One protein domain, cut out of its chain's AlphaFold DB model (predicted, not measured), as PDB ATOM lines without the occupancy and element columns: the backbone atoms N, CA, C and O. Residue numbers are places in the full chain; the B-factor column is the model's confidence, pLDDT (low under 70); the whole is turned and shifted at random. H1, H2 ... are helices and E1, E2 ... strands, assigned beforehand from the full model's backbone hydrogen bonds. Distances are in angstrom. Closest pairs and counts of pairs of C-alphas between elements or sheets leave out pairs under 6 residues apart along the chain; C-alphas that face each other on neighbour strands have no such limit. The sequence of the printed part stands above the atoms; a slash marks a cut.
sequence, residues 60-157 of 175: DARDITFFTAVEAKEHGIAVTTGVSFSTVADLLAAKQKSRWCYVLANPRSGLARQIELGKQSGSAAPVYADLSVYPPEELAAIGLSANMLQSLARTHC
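AT A GLANCE: This is residues 60 to 157 of the 175 residues of an uncharacterized protein of Rhodospirillales bacterium 39-66-50 (UniProt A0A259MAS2). A long, twisted sheet of four strands, E1 to E4, has helix H3 packed slantwise on one face, while short helix H1 sits at one end of the sheet and short H2 beyond the other end. The printed part has 98 residues, with elements in the order E1, E2, H1, E3, E4, H2, H3; the strands stand in the order E1, E2, E3, E4, all antiparallel. The class is mixed, in two layers, helix H3 on one face of a sheet. The whole is only just compact, close to loose, with a radius of gyration of the C-alphas of 14.9 A, and elongated, spanning 45 by 28 by 23 A.

HOW THE PARTS SIT: E1, residues 62 to 72, and E2, residues 77 to 87, form a hairpin, with N 66 and O 83 2.9 A apart. E3, residues 98 to 105, is antiparallel to E2, with N 82 and O 100 at 2.8 A. E3 and E4, residues 113 to 121, form a hairpin, with N 101 and O 118 at 2.9 A. E4 bends by 60 degrees at residue 117. H3, residues 146 to 156, is on the sheet at a height of 8.2 A; its closest C-alphas to E4 are Ala 153 and Leu 117, 5.5 A. H1, residues 88 to 92, is on the same face. H2, residues 136 to 141, is not on the sheet. Every O i to N i+4 pair is within hydrogen-bond range in H1, H2 and H3.

IN THESE COORDINATES: E1, 31.8 A long, begins at C-alpha 62 (245.281, 173.520, 154.167). E2 measures 31.6 A, E3 22.6 A and E4 23.0 A. H3, 15.1 A, ends at C-alpha 156 (228.642, 173.075, 175.578).

THE WHOLE: The printed part has no cut. The link E4 to H2, residues 122 to 135, is long. Residues 107 to 109 have pLDDT under 70.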
ATOM      1  N   ASP A  60     249.542 167.997 151.949       85.38
ATOM      2  CA  ASP A  60     249.328 169.337 151.391       85.38
ATOM      3  C   ASP A  60     247.992 169.983 151.806       85.38
ATOM      4  O   ASP A  60     247.632 171.055 151.312       85.38
ATOM      5  N   ALA A  61     247.239 169.359 152.719       89.50
ATOM      6  CA  ALA A  61     245.955 169.877 153.171       89.50
ATOM      7  C   ALA A  61     246.131 171.190 153.949       89.50
ATOM      8  O   ALA A  61     246.895 171.288 154.918       89.50
ATOM      9  N   ARG A  62     245.373 172.204 153.528       92.44
ATOM     10  CA  ARG A  62     245.281 173.520 154.167       92.44
ATOM     11  C   ARG A  62     243.859 173.763 154.651       92.44
ATOM     12  O   ARG A  62     242.923 173.183 154.111       92.44
ATOM     13  N   ASP A  63     243.721 174.615 155.663       92.88
ATOM     14  CA  ASP A  63     242.424 175.011 156.236       92.88
ATOM     15  C   ASP A  63     241.549 173.812 156.654       92.88
ATOM     16  O   ASP A  63     240.359 173.705 156.353       92.88
ATOM     17  N   ILE A  64     242.165 172.893 157.394       92.75
ATOM     18  CA  ILE A  64     241.529 171.673 157.879       92.75
ATOM     19  C   ILE A  64     240.525 172.050 158.962       92.75
ATOM     20  O   ILE A  64     240.893 172.681 159.954       92.75
ATOM     21  N   THR A  65     239.269 171.641 158.796       92.44
ATOM     22  CA  THR A  65     238.198 171.938 159.747       92.44
ATOM     23  C   THR A  65     237.512 170.664 160.212       92.44
ATOM     24  O   THR A  65     237.140 169.819 159.402       92.44
ATOM     25  N   PHE A  66     237.308 170.555 161.521       92.25
ATOM     26  CA  PHE A  66     236.556 169.477 162.153       92.25
ATOM     27  C   PHE A  66     235.322 170.040 162.836       92.25
ATOM     28  O   PHE A  66     235.369 171.130 163.408       92.25
ATOM     29  N   PHE A  67     234.244 169.266 162.822       92.25
ATOM     30  CA  PHE A  67     232.991 169.610 163.473       92.25
ATOM     31  C   PHE A  67     232.604 168.513 164.457       92.25
ATOM     32  O   PHE A  67     232.778 167.327 164.190       92.25
ATOM     33  N   THR A  68     232.055 168.915 165.595       91.75
ATOM     34  CA  THR A  68     231.409 168.015 166.549       91.75
ATOM     35  C   THR A  68     230.080 168.620 166.969       91.75
ATOM     36  O   THR A  68     229.989 169.835 167.151       91.75
ATOM     37  N   ALA A  69     229.048 167.792 167.097       91.56
ATOM     38  CA  ALA A  69     227.725 168.209 167.536       91.56
ATOM     39  C   ALA A  69     227.361 167.480 168.832       91.56
ATOM     40  O   ALA A  69     227.546 166.269 168.941       91.56
ATOM     41  N   VAL A  70     226.847 168.225 169.809       89.62
ATOM     42  CA  VAL A  70     226.347 167.693 171.081       89.62
ATOM     43  C   VAL A  70     224.878 168.064 171.213       89.62
ATOM     44  O   VAL A  70     224.524 169.241 171.149       89.62
ATOM     45  N   GLU A  71     224.020 167.065 171.400       90.44
ATOM     46  CA  GLU A  71     222.595 167.285 171.639       90.44
ATOM     47  C   GLU A  71     222.346 167.780 173.070       90.44
ATOM     48  O   GLU A  71     222.653 167.098 174.050       90.44
ATOM     49  N   ALA A  72     221.727 168.953 173.192       86.69
ATOM     50  CA  ALA A  72     221.135 169.442 174.427       86.69
ATOM     51  C   ALA A  72     219.701 168.901 174.524       86.69
ATOM     52  O   ALA A  72     218.735 169.551 174.115       86.69
ATOM     53  N   LYS A  73     219.578 167.669 175.038       83.50
ATOM     54  CA  LYS A  73     218.319 166.900 175.086       83.50
ATOM     55  C   LYS A  73     217.160 167.649 175.739       83.50
ATOM     56  O   LYS A  73     216.032 167.510 175.284       83.50
ATOM     57  N   GLU A  74     217.446 168.467 176.749       81.69
ATOM     58  CA  GLU A  74     216.457 169.298 177.459       81.69
ATOM     59  C   GLU A  74     215.679 170.230 176.524       81.69
ATOM     60  O   GLU A  74     214.555 170.628 176.820       81.69
ATOM     61  N   HIS A  75     216.268 170.556 175.377       81.44
ATOM     62  CA  HIS A  75     215.768 171.572 174.468       81.44
ATOM     63  C   HIS A  75     215.621 171.084 173.025       81.44
ATOM     64  O   HIS A  75     215.187 171.846 172.165       81.44
ATOM     65  N   GLY A  76     215.994 169.832 172.740       86.38
ATOM     66  CA  GLY A  76     215.911 169.256 171.397       86.38
ATOM     67  C   GLY A  76     216.778 169.975 170.356       86.38
ATOM     68  O   GLY A  76     216.437 169.969 169.177       86.38
ATOM     69  N   ILE A  77     217.878 170.608 170.777       90.25
ATOM     70  CA  ILE A  77     218.801 171.322 169.883       90.25
ATOM     71  C   ILE A  77     220.204 170.732 169.932       90.25
ATOM     72  O   ILE A  77     220.655 170.244 170.966       90.25
ATOM     73  N   ALA A  78     220.917 170.819 168.811       92.56
ATOM     74  CA  ALA A  78     222.310 170.410 168.710       92.56
ATOM     75  C   ALA A  78     223.233 171.635 168.713       92.56
ATOM     76  O   ALA A  78     223.107 172.535 167.877       92.56
ATOM     77  N   VAL A  79     224.188 171.651 169.643       93.56
ATOM     78  CA  VAL A  79     225.273 172.634 169.682       93.56
ATOM     79  C   VAL A  79     226.432 172.090 168.859       93.56
ATOM     80  O   VAL A  79     227.002 171.052 169.193       93.56
ATOM     81  N   THR A  80     226.789 172.790 167.786       95.31
ATOM     82  CA  THR A  80     227.897 172.422 166.902       95.31
ATOM     83  C   THR A  80     229.124 173.261 167.220       95.31
ATOM     84  O   THR A  80     229.066 174.488 167.230       95.31
ATOM     85  N   THR A  81     230.255 172.602 167.456       94.56
ATOM     86  CA  THR A  81     231.565 173.237 167.619       94.56
ATOM     87  C   THR A  81     232.444 172.897 166.424       94.56
ATOM     88  O   THR A  81     232.656 171.724 166.123       94.56
ATOM     89  N   GLY A  82     232.967 173.924 165.760       93.81
ATOM     90  CA  GLY A  82     233.965 173.800 164.703       93.81
ATOM     91  C   GLY A  82     235.358 174.163 165.213       93.81
ATOM     92  O   GLY A  82     235.500 175.101 165.998       93.81
ATOM     93  N   VAL A  83     236.387 173.440 164.773       94.81
ATOM     94  CA  VAL A  83     237.801 173.761 165.026       94.81
ATOM     95  C   VAL A  83     238.548 173.738 163.704       94.81
ATOM     96  O   VAL A  83     238.472 172.747 162.983       94.81
ATOM     97  N   SER A  84     239.286 174.805 163.406       95.00
ATOM     98  CA  SER A  84     240.121 174.907 162.212       95.00
ATOM     99  C   SER A  84     241.613 174.914 162.538       95.00
ATOM    100  O   SER A  84     242.050 175.423 163.577       95.00
ATOM    101  N   PHE A  85     242.398 174.394 161.603       94.69
ATOM    102  CA  PHE A  85     243.855 174.369 161.610       94.69
ATOM    103  C   PHE A  85     244.357 174.845 160.250       94.69
ATOM    104  O   PHE A  85     243.779 174.506 159.219       94.69
ATOM    105  N   SER A  86     245.431 175.632 160.222       95.44
ATOM    106  CA  SER A  86     245.947 176.159 158.951       95.44
ATOM    107  C   SER A  86     246.609 175.066 158.111       95.44
ATOM    108  O   SER A  86     246.539 175.107 156.886       95.44
ATOM    109  N   THR A  87     247.256 174.102 158.773       94.06
ATOM    110  CA  THR A  87     248.069 173.042 158.163       94.06
ATOM    111  C   THR A  87     247.954 171.732 158.947       94.06
ATOM    112  O   THR A  87     247.537 171.728 160.109       94.06
ATOM    113  N   VAL A  88     248.396 170.615 158.357       90.69
ATOM    114  CA  VAL A  88     248.551 169.342 159.087       90.69
ATOM    115  C   VAL A  88     249.560 169.448 160.226       90.69
ATOM    116  O   VAL A  88     249.331 168.882 161.290       90.69
ATOM    117  N   ALA A  89     250.653 170.192 160.046       89.50
ATOM    118  CA  ALA A  89     251.631 170.399 161.110       89.50
ATOM    119  C   ALA A  89     250.991 171.079 162.334       89.50
ATOM    120  O   ALA A  89     251.209 170.648 163.465       89.50
ATOM    121  N   ASP A  90     250.141 172.086 162.107       90.62
ATOM    122  CA  ASP A  90     249.380 172.742 163.171       90.62
ATOM    123  C   ASP A  90     248.373 171.784 163.830       90.62
ATOM    124  O   ASP A  90     248.225 171.806 165.050       90.62
ATOM    125  N   LEU A  91     247.712 170.919 163.053       87.38
ATOM    126  CA  LEU A  91     246.821 169.881 163.581       87.38
ATOM    127  C   LEU A  91     247.571 168.915 164.511       87.38
ATOM    128  O   LEU A  91     247.149 168.710 165.648       87.38
ATOM    129  N   LEU A  92     248.706 168.371 164.060       86.62
ATOM    130  CA  LEU A  92     249.539 167.453 164.844       86.62
ATOM    131  C   LEU A  92     250.106 168.122 166.105       86.62
ATOM    132  O   LEU A  92     250.210 167.486 167.151       86.62
ATOM    133  N   ALA A  93     250.427 169.416 166.026       86.81
ATOM    134  CA  ALA A  93     250.898 170.219 167.153       86.81
ATOM    135  C   ALA A  93     249.769 170.781 168.042       86.81
ATOM    136  O   ALA A  93     250.047 171.570 168.947       86.81
ATOM    137  N   ALA A  94     248.501 170.431 167.786       85.69
ATOM    138  CA  ALA A  94     247.325 170.973 168.476       85.69
ATOM    139  C   ALA A  94     247.203 172.512 168.431       85.69
ATOM    140  O   ALA A  94     246.565 173.136 169.286       85.69
ATOM    141  N   LYS A  95     247.812 173.149 167.430       90.00
ATOM    142  CA  LYS A  95     247.841 174.599 167.253       90.00
ATOM    143  C   LYS A  95     246.633 175.054 166.439       90.00
ATOM    144  O   LYS A  95     246.705 175.289 165.238       90.00
ATOM    145  N   GLN A  96     245.497 175.184 167.113       93.06
ATOM    146  CA  GLN A  96     244.265 175.655 166.481       93.06
ATOM    147  C   GLN A  96     244.424 177.063 165.875       93.06
ATOM    148  O   GLN A  96     245.020 177.948 166.491       93.06
ATOM    149  N   LYS A  97     243.848 177.281 164.689       94.31
ATOM    150  CA  LYS A  97     243.707 178.598 164.046       94.31
ATOM    151  C   LYS A  97     242.489 179.319 164.614       94.31
ATOM    152  O   LYS A  97     242.606 180.427 165.134       94.31
ATOM    153  N   SER A  98     241.333 178.665 164.581       96.19
ATOM    154  CA  SER A  98     240.104 179.177 165.186       96.19
ATOM    155  C   SER A  98     239.214 178.051 165.698       96.19
ATOM    156  O   SER A  98     239.317 176.902 165.280       96.19
ATOM    157  N   ARG A  99     238.330 178.394 166.627       95.56
ATOM    158  CA  ARG A  99     237.249 177.550 167.123       95.56
ATOM    159  C   ARG A  99     235.988 178.393 167.184       95.56
ATOM    160  O   ARG A  99     236.051 179.544 167.599       95.56
ATOM    161  N   TRP A 100     234.855 177.844 166.794       96.44
ATOM    162  CA  TRP A 100     233.565 178.523 166.872       96.44
ATOM    163  C   TRP A 100     232.502 177.548 167.340       96.44
ATOM    164  O   TRP A 100     232.664 176.334 167.244       96.44
ATOM    165  N   CYS A 101     231.428 178.091 167.881       96.81
ATOM    166  CA  CYS A 101     230.330 177.332 168.438       96.81
ATOM    167  C   CYS A 101     229.023 177.984 168.009       96.81
ATOM    168  O   CYS A 101     228.892 179.206 168.087       96.81
ATOM    169  N   TYR A 102     228.075 177.187 167.536       97.00
ATOM    170  CA  TYR A 102     226.788 177.667 167.053       97.00
ATOM    171  C   TYR A 102     225.695 176.625 167.264       97.00
ATOM    172  O   TYR A 102     225.969 175.441 167.452       97.00
ATOM    173  N   VAL A 103     224.445 177.067 167.189       95.94
ATOM    174  CA  VAL A 103     223.281 176.183 167.065       95.94
ATOM    175  C   VAL A 103     222.642 176.385 165.700       95.94
ATOM    176  O   VAL A 103     222.619 177.499 165.172       95.94
ATOM    177  N   LEU A 104     222.138 175.298 165.123       92.81
ATOM    178  CA  LEU A 104     221.250 175.362 163.969       92.81
ATOM    179  C   LEU A 104     219.819 175.309 164.486       92.81
ATOM    180  O   LEU A 104     219.378 174.281 164.994       92.81
ATOM    181  N   ALA A 105     219.106 176.421 164.368       87.31
ATOM    182  CA  ALA A 105     217.693 176.484 164.686       87.31
ATOM    183  C   ALA A 105     216.875 176.346 163.402       87.31
ATOM    184  O   ALA A 105     217.051 177.125 162.464       87.31
ATOM    185  N   ASN A 106     215.972 175.368 163.355       81.62
ATOM    186  CA  ASN A 106     215.042 175.216 162.241       81.62
ATOM    187  C   ASN A 106     213.656 175.747 162.642       81.62
ATOM    188  O   ASN A 106     212.982 175.118 163.465       81.62
ATOM    189  N   PRO A 107     213.199 176.881 162.088       69.75
ATOM    190  CA  PRO A 107     211.857 177.374 162.348       69.75
ATOM    191  C   PRO A 107     210.834 176.543 161.567       69.75
ATOM    192  O   PRO A 107     210.470 176.942 160.474       69.75
ATOM    193  N   ARG A 108     210.407 175.392 162.117       67.06
ATOM    194  CA  ARG A 108     209.267 174.497 161.753       67.06
ATOM    195  C   ARG A 108     208.977 174.152 160.267       67.06
ATOM    196  O   ARG A 108     208.178 173.250 160.040       67.06
ATOM    197  N   SER A 109     209.596 174.781 159.272       56.25
ATOM    198  CA  SER A 109     209.358 174.608 157.831       56.25
ATOM    199  C   SER A 109     210.335 175.407 156.935       56.25
ATOM    200  O   SER A 109     210.091 175.516 155.734       56.25
ATOM    201  N   GLY A 110     211.421 175.983 157.476       72.56
ATOM    202  CA  GLY A 110     212.275 176.954 156.769       72.56
ATOM    203  C   GLY A 110     213.762 176.591 156.649       72.56
ATOM    204  O   GLY A 110     214.202 175.504 157.020       72.56
ATOM    205  N   LEU A 111     214.549 177.542 156.125       77.94
ATOM    206  CA  LEU A 111     216.016 177.479 156.111       77.94
ATOM    207  C   LEU A 111     216.542 177.467 157.552       77.94
ATOM    208  O   LEU A 111     216.169 178.320 158.361       77.94
ATOM    209  N   ALA A 112     217.421 176.512 157.869       84.75
ATOM    210  CA  ALA A 112     218.064 176.456 159.175       84.75
ATOM    211  C   ALA A 112     218.887 177.732 159.404       84.75
ATOM    212  O   ALA A 112     219.769 178.066 158.613       84.75
ATOM    213  N   ARG A 113     218.603 178.446 160.496       89.38
ATOM    214  CA  ARG A 113     219.356 179.632 160.891       89.38
ATOM    215  C   ARG A 113     220.498 179.224 161.804       89.38
ATOM    216  O   ARG A 113     220.290 178.579 162.830       89.38
ATOM    217  N   GLN A 114     221.701 179.644 161.441       94.31
ATOM    218  CA  GLN A 114     222.866 179.532 162.300       94.31
ATOM    219  C   GLN A 114     222.878 180.689 163.302       94.31
ATOM    220  O   GLN A 114     222.915 181.857 162.915       94.31
ATOM    221  N   ILE A 115     222.852 180.358 164.591       95.81
ATOM    222  CA  ILE A 115     223.015 181.316 165.689       95.81
ATOM    223  C   ILE A 115     224.391 181.065 166.299       95.81
ATOM    224  O   ILE A 115     224.627 180.011 166.896       95.81
ATOM    225  N   GLU A 116     225.316 182.006 166.111       96.75
ATOM    226  CA  GLU A 116     226.650 181.928 166.708       96.75
ATOM    227  C   GLU A 116     226.540 182.116 168.224       96.75
ATOM    228  O   GLU A 116     225.882 183.033 168.704       96.75
ATOM    229  N   LEU A 117     227.181 181.230 168.983       96.81
ATOM    230  CA  LEU A 117     227.250 181.290 170.444       96.81
ATOM    231  C   LEU A 117     228.574 181.886 170.923       96.81
ATOM    232  O   LEU A 117     228.647 182.514 171.981       96.81
ATOM    233  N   GLY A 118     229.638 181.695 170.149       97.06
ATOM    234  CA  GLY A 118     230.930 182.299 170.418       97.06
ATOM    235  C   GLY A 118     232.037 181.753 169.534       97.06
ATOM    236  O   GLY A 118     231.866 180.778 168.795       97.06
ATOM    237  N   LYS A 119     233.210 182.362 169.670       96.94
ATOM    238  CA  LYS A 119     234.412 182.013 168.920       96.94
ATOM    239  C   LYS A 119     235.681 182.232 169.727       96.94
ATOM    240  O   LYS A 119     235.726 183.006 170.675       96.94
ATOM    241  N   GLN A 120     236.745 181.572 169.308       95.81
ATOM    242  CA  GLN A 120     238.084 181.676 169.861       95.81
ATOM    243  C   GLN A 120     239.081 181.665 168.701       95.81
ATOM    244  O   GLN A 120     238.979 180.833 167.803       95.81
ATOM    245  N   SER A 121     240.052 182.576 168.712       95.50
ATOM    246  CA  SER A 121     241.128 182.615 167.711       95.50
ATOM    247  C   SER A 121     242.443 182.213 168.366       95.50
ATOM    248  O   SER A 121     242.871 182.847 169.329       95.50
ATOM    249  N   GLY A 122     243.079 181.148 167.877       90.44
ATOM    250  CA  GLY A 122     244.317 180.626 168.454       90.44
ATOM    251  C   GLY A 122     244.217 180.367 169.958       90.44
ATOM    252  O   GLY A 122     243.338 179.643 170.426       90.44
ATOM    253  N   SER A 123     245.130 180.973 170.714       89.31
ATOM    254  CA  SER A 123     245.184 180.923 172.180       89.31
ATOM    255  C   SER A 123     244.485 182.098 172.872       89.31
ATOM    256  O   SER A 123     244.561 182.196 174.097       89.31
ATOM    257  N   ALA A 124     243.828 182.991 172.125       92.25
ATOM    258  CA  ALA A 124     243.114 184.122 172.709       92.25
ATOM    259  C   ALA A 124     241.951 183.655 173.599       92.25
ATOM    260  O   ALA A 124     241.471 182.518 173.492       92.25
ATOM    261  N   ALA A 125     241.487 184.546 174.476       91.75
ATOM    262  CA  ALA A 125     240.284 184.306 175.262       91.75
ATOM    263  C   ALA A 125     239.066 184.120 174.331       91.75
ATOM    264  O   ALA A 125     238.984 184.791 173.296       91.75
ATOM    265  N   PRO A 126     238.131 183.211 174.660       94.69
ATOM    266  CA  PRO A 126     236.909 183.063 173.885       94.69
ATOM    267  C   PRO A 126     236.050 184.326 173.993       94.69
ATOM    268  O   PRO A 126     235.908 184.914 175.065       94.69
ATOM    269  N   VAL A 127     235.459 184.713 172.869       95.62
ATOM    270  CA  VAL A 127     234.505 185.812 172.751       95.62
ATOM    271  C   VAL A 127     233.136 185.196 172.505       95.62
ATOM    272  O   VAL A 127     232.920 184.535 171.489       95.62
ATOM    273  N   TYR A 128     232.226 185.384 173.453       95.62
ATOM    274  CA  TYR A 128     230.837 184.955 173.311       95.62
ATOM    275  C   TYR A 128     230.073 185.946 172.436       95.62
ATOM    276  O   TYR A 128     230.346 187.146 172.478       95.62
ATOM    277  N   ALA A 129     229.146 185.434 171.631       95.88
ATOM    278  CA  ALA A 129     228.326 186.273 170.771       95.88
ATOM    279  C   ALA A 129     227.393 187.157 171.609       95.88
ATOM    280  O   ALA A 129     226.889 186.736 172.656       95.88
ATOM    281  N   ASP A 130     227.153 188.376 171.129       94.88
ATOM    282  CA  ASP A 130     226.090 189.217 171.660       94.88
ATOM    283  C   ASP A 130     224.750 188.679 171.159       94.88
ATOM    284  O   ASP A 130     224.460 188.714 169.966       94.88
ATOM    285  N   LEU A 131     223.952 188.145 172.078       93.19
ATOM    286  CA  LEU A 131     222.657 187.557 171.758       93.19
ATOM    287  C   LEU A 131     221.532 188.597 171.705       93.19
ATOM    288  O   LEU A 131     220.427 188.252 171.295       93.19
ATOM    289  N   SER A 132     221.799 189.854 172.080       92.06
ATOM    290  CA  SER A 132     220.819 190.946 171.988       92.06
ATOM    291  C   SER A 132     220.506 191.349 170.545       92.06
ATOM    292  O   SER A 132     219.472 191.959 170.284       92.06
ATOM    293  N   VAL A 133     221.355 190.948 169.593       92.81
ATOM    294  CA  VAL A 133     221.134 191.147 168.154       92.81
ATOM    295  C   VAL A 133     219.974 190.312 167.606       92.81
ATOM    296  O   VAL A 133     219.530 190.547 166.484       92.81
ATOM    297  N   TYR A 134     219.502 189.320 168.367       92.00
ATOM    298  CA  TYR A 134     218.364 188.486 168.008       92.00
ATOM    299  C   TYR A 134     217.118 188.972 168.758       92.00
ATOM    300  O   TYR A 134     217.101 188.915 169.993       92.00
ATOM    301  N   PRO A 135     216.065 189.414 168.048       93.56
ATOM    302  CA  PRO A 135     214.823 189.820 168.683       93.56
ATOM    303  C   PRO A 135     214.226 188.678 169.528       93.56
ATOM    304  O   PRO A 135     214.190 187.529 169.063       93.56
ATOM    305  N   PRO A 136     213.754 188.946 170.760       94.12
ATOM    306  CA  PRO A 136     213.201 187.916 171.639       94.12
ATOM    307  C   PRO A 136     212.053 187.123 171.007       94.12
ATOM    308  O   PRO A 136     211.949 185.920 171.231       94.12
ATOM    309  N   GLU A 137     211.220 187.773 170.196       93.19
ATOM    310  CA  GLU A 137     210.113 187.161 169.464       93.19
ATOM    311  C   GLU A 137     210.579 186.114 168.442       93.19
ATOM    312  O   GLU A 137     209.945 185.066 168.306       93.19
ATOM    313  N   GLU A 138     211.717 186.337 167.777       91.12
ATOM    314  CA  GLU A 138     212.279 185.384 166.816       91.12
ATOM    315  C   GLU A 138     212.835 184.152 167.525       91.12
ATOM    316  O   GLU A 138     212.623 183.028 167.072       91.12
ATOM    317  N   LEU A 139     213.520 184.356 168.654       92.00
ATOM    318  CA  LEU A 139     214.020 183.261 169.481       92.00
ATOM    319  C   LEU A 139     212.863 182.466 170.100       92.00
ATOM    320  O   LEU A 139     212.880 181.234 170.084       92.00
ATOM    321  N   ALA A 140     211.819 183.145 170.574       91.75
ATOM    322  CA  ALA A 140     210.646 182.497 171.148       91.75
ATOM    323  C   ALA A 140     209.895 181.641 170.114       91.75
ATOM    324  O   ALA A 140     209.453 180.540 170.443       91.75
ATOM    325  N   ALA A 141     209.805 182.090 168.856       89.69
ATOM    326  CA  ALA A 141     209.169 181.333 167.774       89.69
ATOM    327  C   ALA A 141     209.835 179.968 167.508       89.69
ATOM    328  O   ALA A 141     209.176 179.032 167.050       89.69
ATOM    329  N   ILE A 142     211.126 179.840 167.831       89.12
ATOM    330  CA  ILE A 142     211.912 178.599 167.735       89.12
ATOM    331  C   ILE A 142     212.121 177.911 169.093       89.12
ATOM    332  O   ILE A 142     212.893 176.960 169.183       89.12
ATOM    333  N   GLY A 143     211.431 178.362 170.145       90.50
ATOM    334  CA  GLY A 143     211.509 177.775 171.484       90.50
ATOM    335  C   GLY A 143     212.827 178.045 172.216       90.50
ATOM    336  O   GLY A 143     213.195 177.282 173.104       90.50
ATOM    337  N   LEU A 144     213.547 179.105 171.847       93.06
ATOM    338  CA  LEU A 144     214.822 179.499 172.445       93.06
ATOM    339  C   LEU A 144     214.688 180.829 173.195       93.06
ATOM    340  O   LEU A 144     213.785 181.627 172.958       93.06
ATOM    341  N   SER A 145     215.628 181.093 174.098       95.06
ATOM    342  CA  SER A 145     215.790 182.404 174.736       95.06
ATOM    343  C   SER A 145     217.264 182.793 174.784       95.06
ATOM    344  O   SER A 145     218.138 181.923 174.780       95.06
ATOM    345  N   ALA A 146     217.557 184.093 174.872       95.62
ATOM    346  CA  ALA A 146     218.935 184.576 174.980       95.62
ATOM    347  C   ALA A 146     219.659 183.993 176.211       95.62
ATOM    348  O   ALA A 146     220.789 183.523 176.099       95.62
ATOM    349  N   ASN A 147     218.985 183.923 177.365       95.19
ATOM    350  CA  ASN A 147     219.550 183.340 178.590       95.19
ATOM    351  C   ASN A 147     219.892 181.855 178.417       95.19
ATOM    352  O   ASN A 147     220.956 181.402 178.837       95.19
ATOM    353  N   MET A 148     219.004 181.101 177.770       94.81
ATOM    354  CA  MET A 148     219.225 179.689 177.474       94.81
ATOM    355  C   MET A 148     220.402 179.499 176.514       94.81
ATOM    356  O   MET A 148     221.297 178.706 176.798       94.81
ATOM    357  N   LEU A 149     220.454 180.258 175.416       95.62
ATOM    358  CA  LEU A 149     221.573 180.235 174.470       95.62
ATOM    359  C   LEU A 149     222.898 180.595 175.150       95.62
ATOM    360  O   LEU A 149     223.919 179.964 174.885       95.62
ATOM    361  N   GLN A 150     222.887 181.549 176.082       94.88
ATOM    362  CA  GLN A 150     224.076 181.907 176.846       94.88
ATOM    363  C   GLN A 150     224.499 180.808 177.830       94.88
ATOM    364  O   GLN A 150     225.696 180.571 178.002       94.88
ATOM    365  N   SER A 151     223.541 180.116 178.451       93.38
ATOM    366  CA  SER A 151     223.814 178.938 179.279       93.38
ATOM    367  C   SER A 151     224.458 177.827 178.447       93.38
ATOM    368  O   SER A 151     225.549 177.363 178.778       93.38
ATOM    369  N   LEU A 152     223.865 177.500 177.294       94.06
ATOM    370  CA  LEU A 152     224.394 176.512 176.350       94.06
ATOM    371  C   LEU A 152     225.792 176.874 175.857       94.06
ATOM    372  O   LEU A 152     226.659 176.007 175.741       94.06
ATOM    373  N   ALA A 153     226.035 178.163 175.613       93.62
ATOM    374  CA  ALA A 153     227.348 178.637 175.218       93.62
ATOM    375  C   ALA A 153     228.408 178.349 176.292       93.62
ATOM    376  O   ALA A 153     229.549 178.020 175.979       93.62
ATOM    377  N   ARG A 154     228.046 178.442 177.573       91.00
ATOM    378  CA  ARG A 154     228.967 178.197 178.691       91.00
ATOM    379  C   ARG A 154     229.165 176.713 178.982       91.00
ATOM    380  O   ARG A 154     230.266 176.331 179.371       91.00
ATOM    381  N   THR A 155     228.131 175.893 178.809       90.69
ATOM    382  CA  THR A 155     228.173 174.459 179.130       90.69
ATOM    383  C   THR A 155     228.717 173.611 177.983       90.69
ATOM    384  O   THR A 155     229.497 172.691 178.223       90.69
ATOM    385  N   HIS A 156     228.353 173.928 176.737       91.12
ATOM    386  CA  HIS A 156     228.642 173.075 175.578       91.12
ATOM    387  C   HIS A 156     229.728 173.614 174.652       91.12
ATOM    388  O   HIS A 156     230.421 172.810 174.024       91.12
ATOM    389  N   CYS A 157     229.945 174.932 174.573       88.50
ATOM    390  CA  CYS A 157     231.069 175.451 173.797       88.50
ATOM    391  C   CYS A 157     232.362 175.217 174.583       88.50
ATOM    392  O   CYS A 157     232.808 176.054 175.370       88.50
TER     393      CYS A 157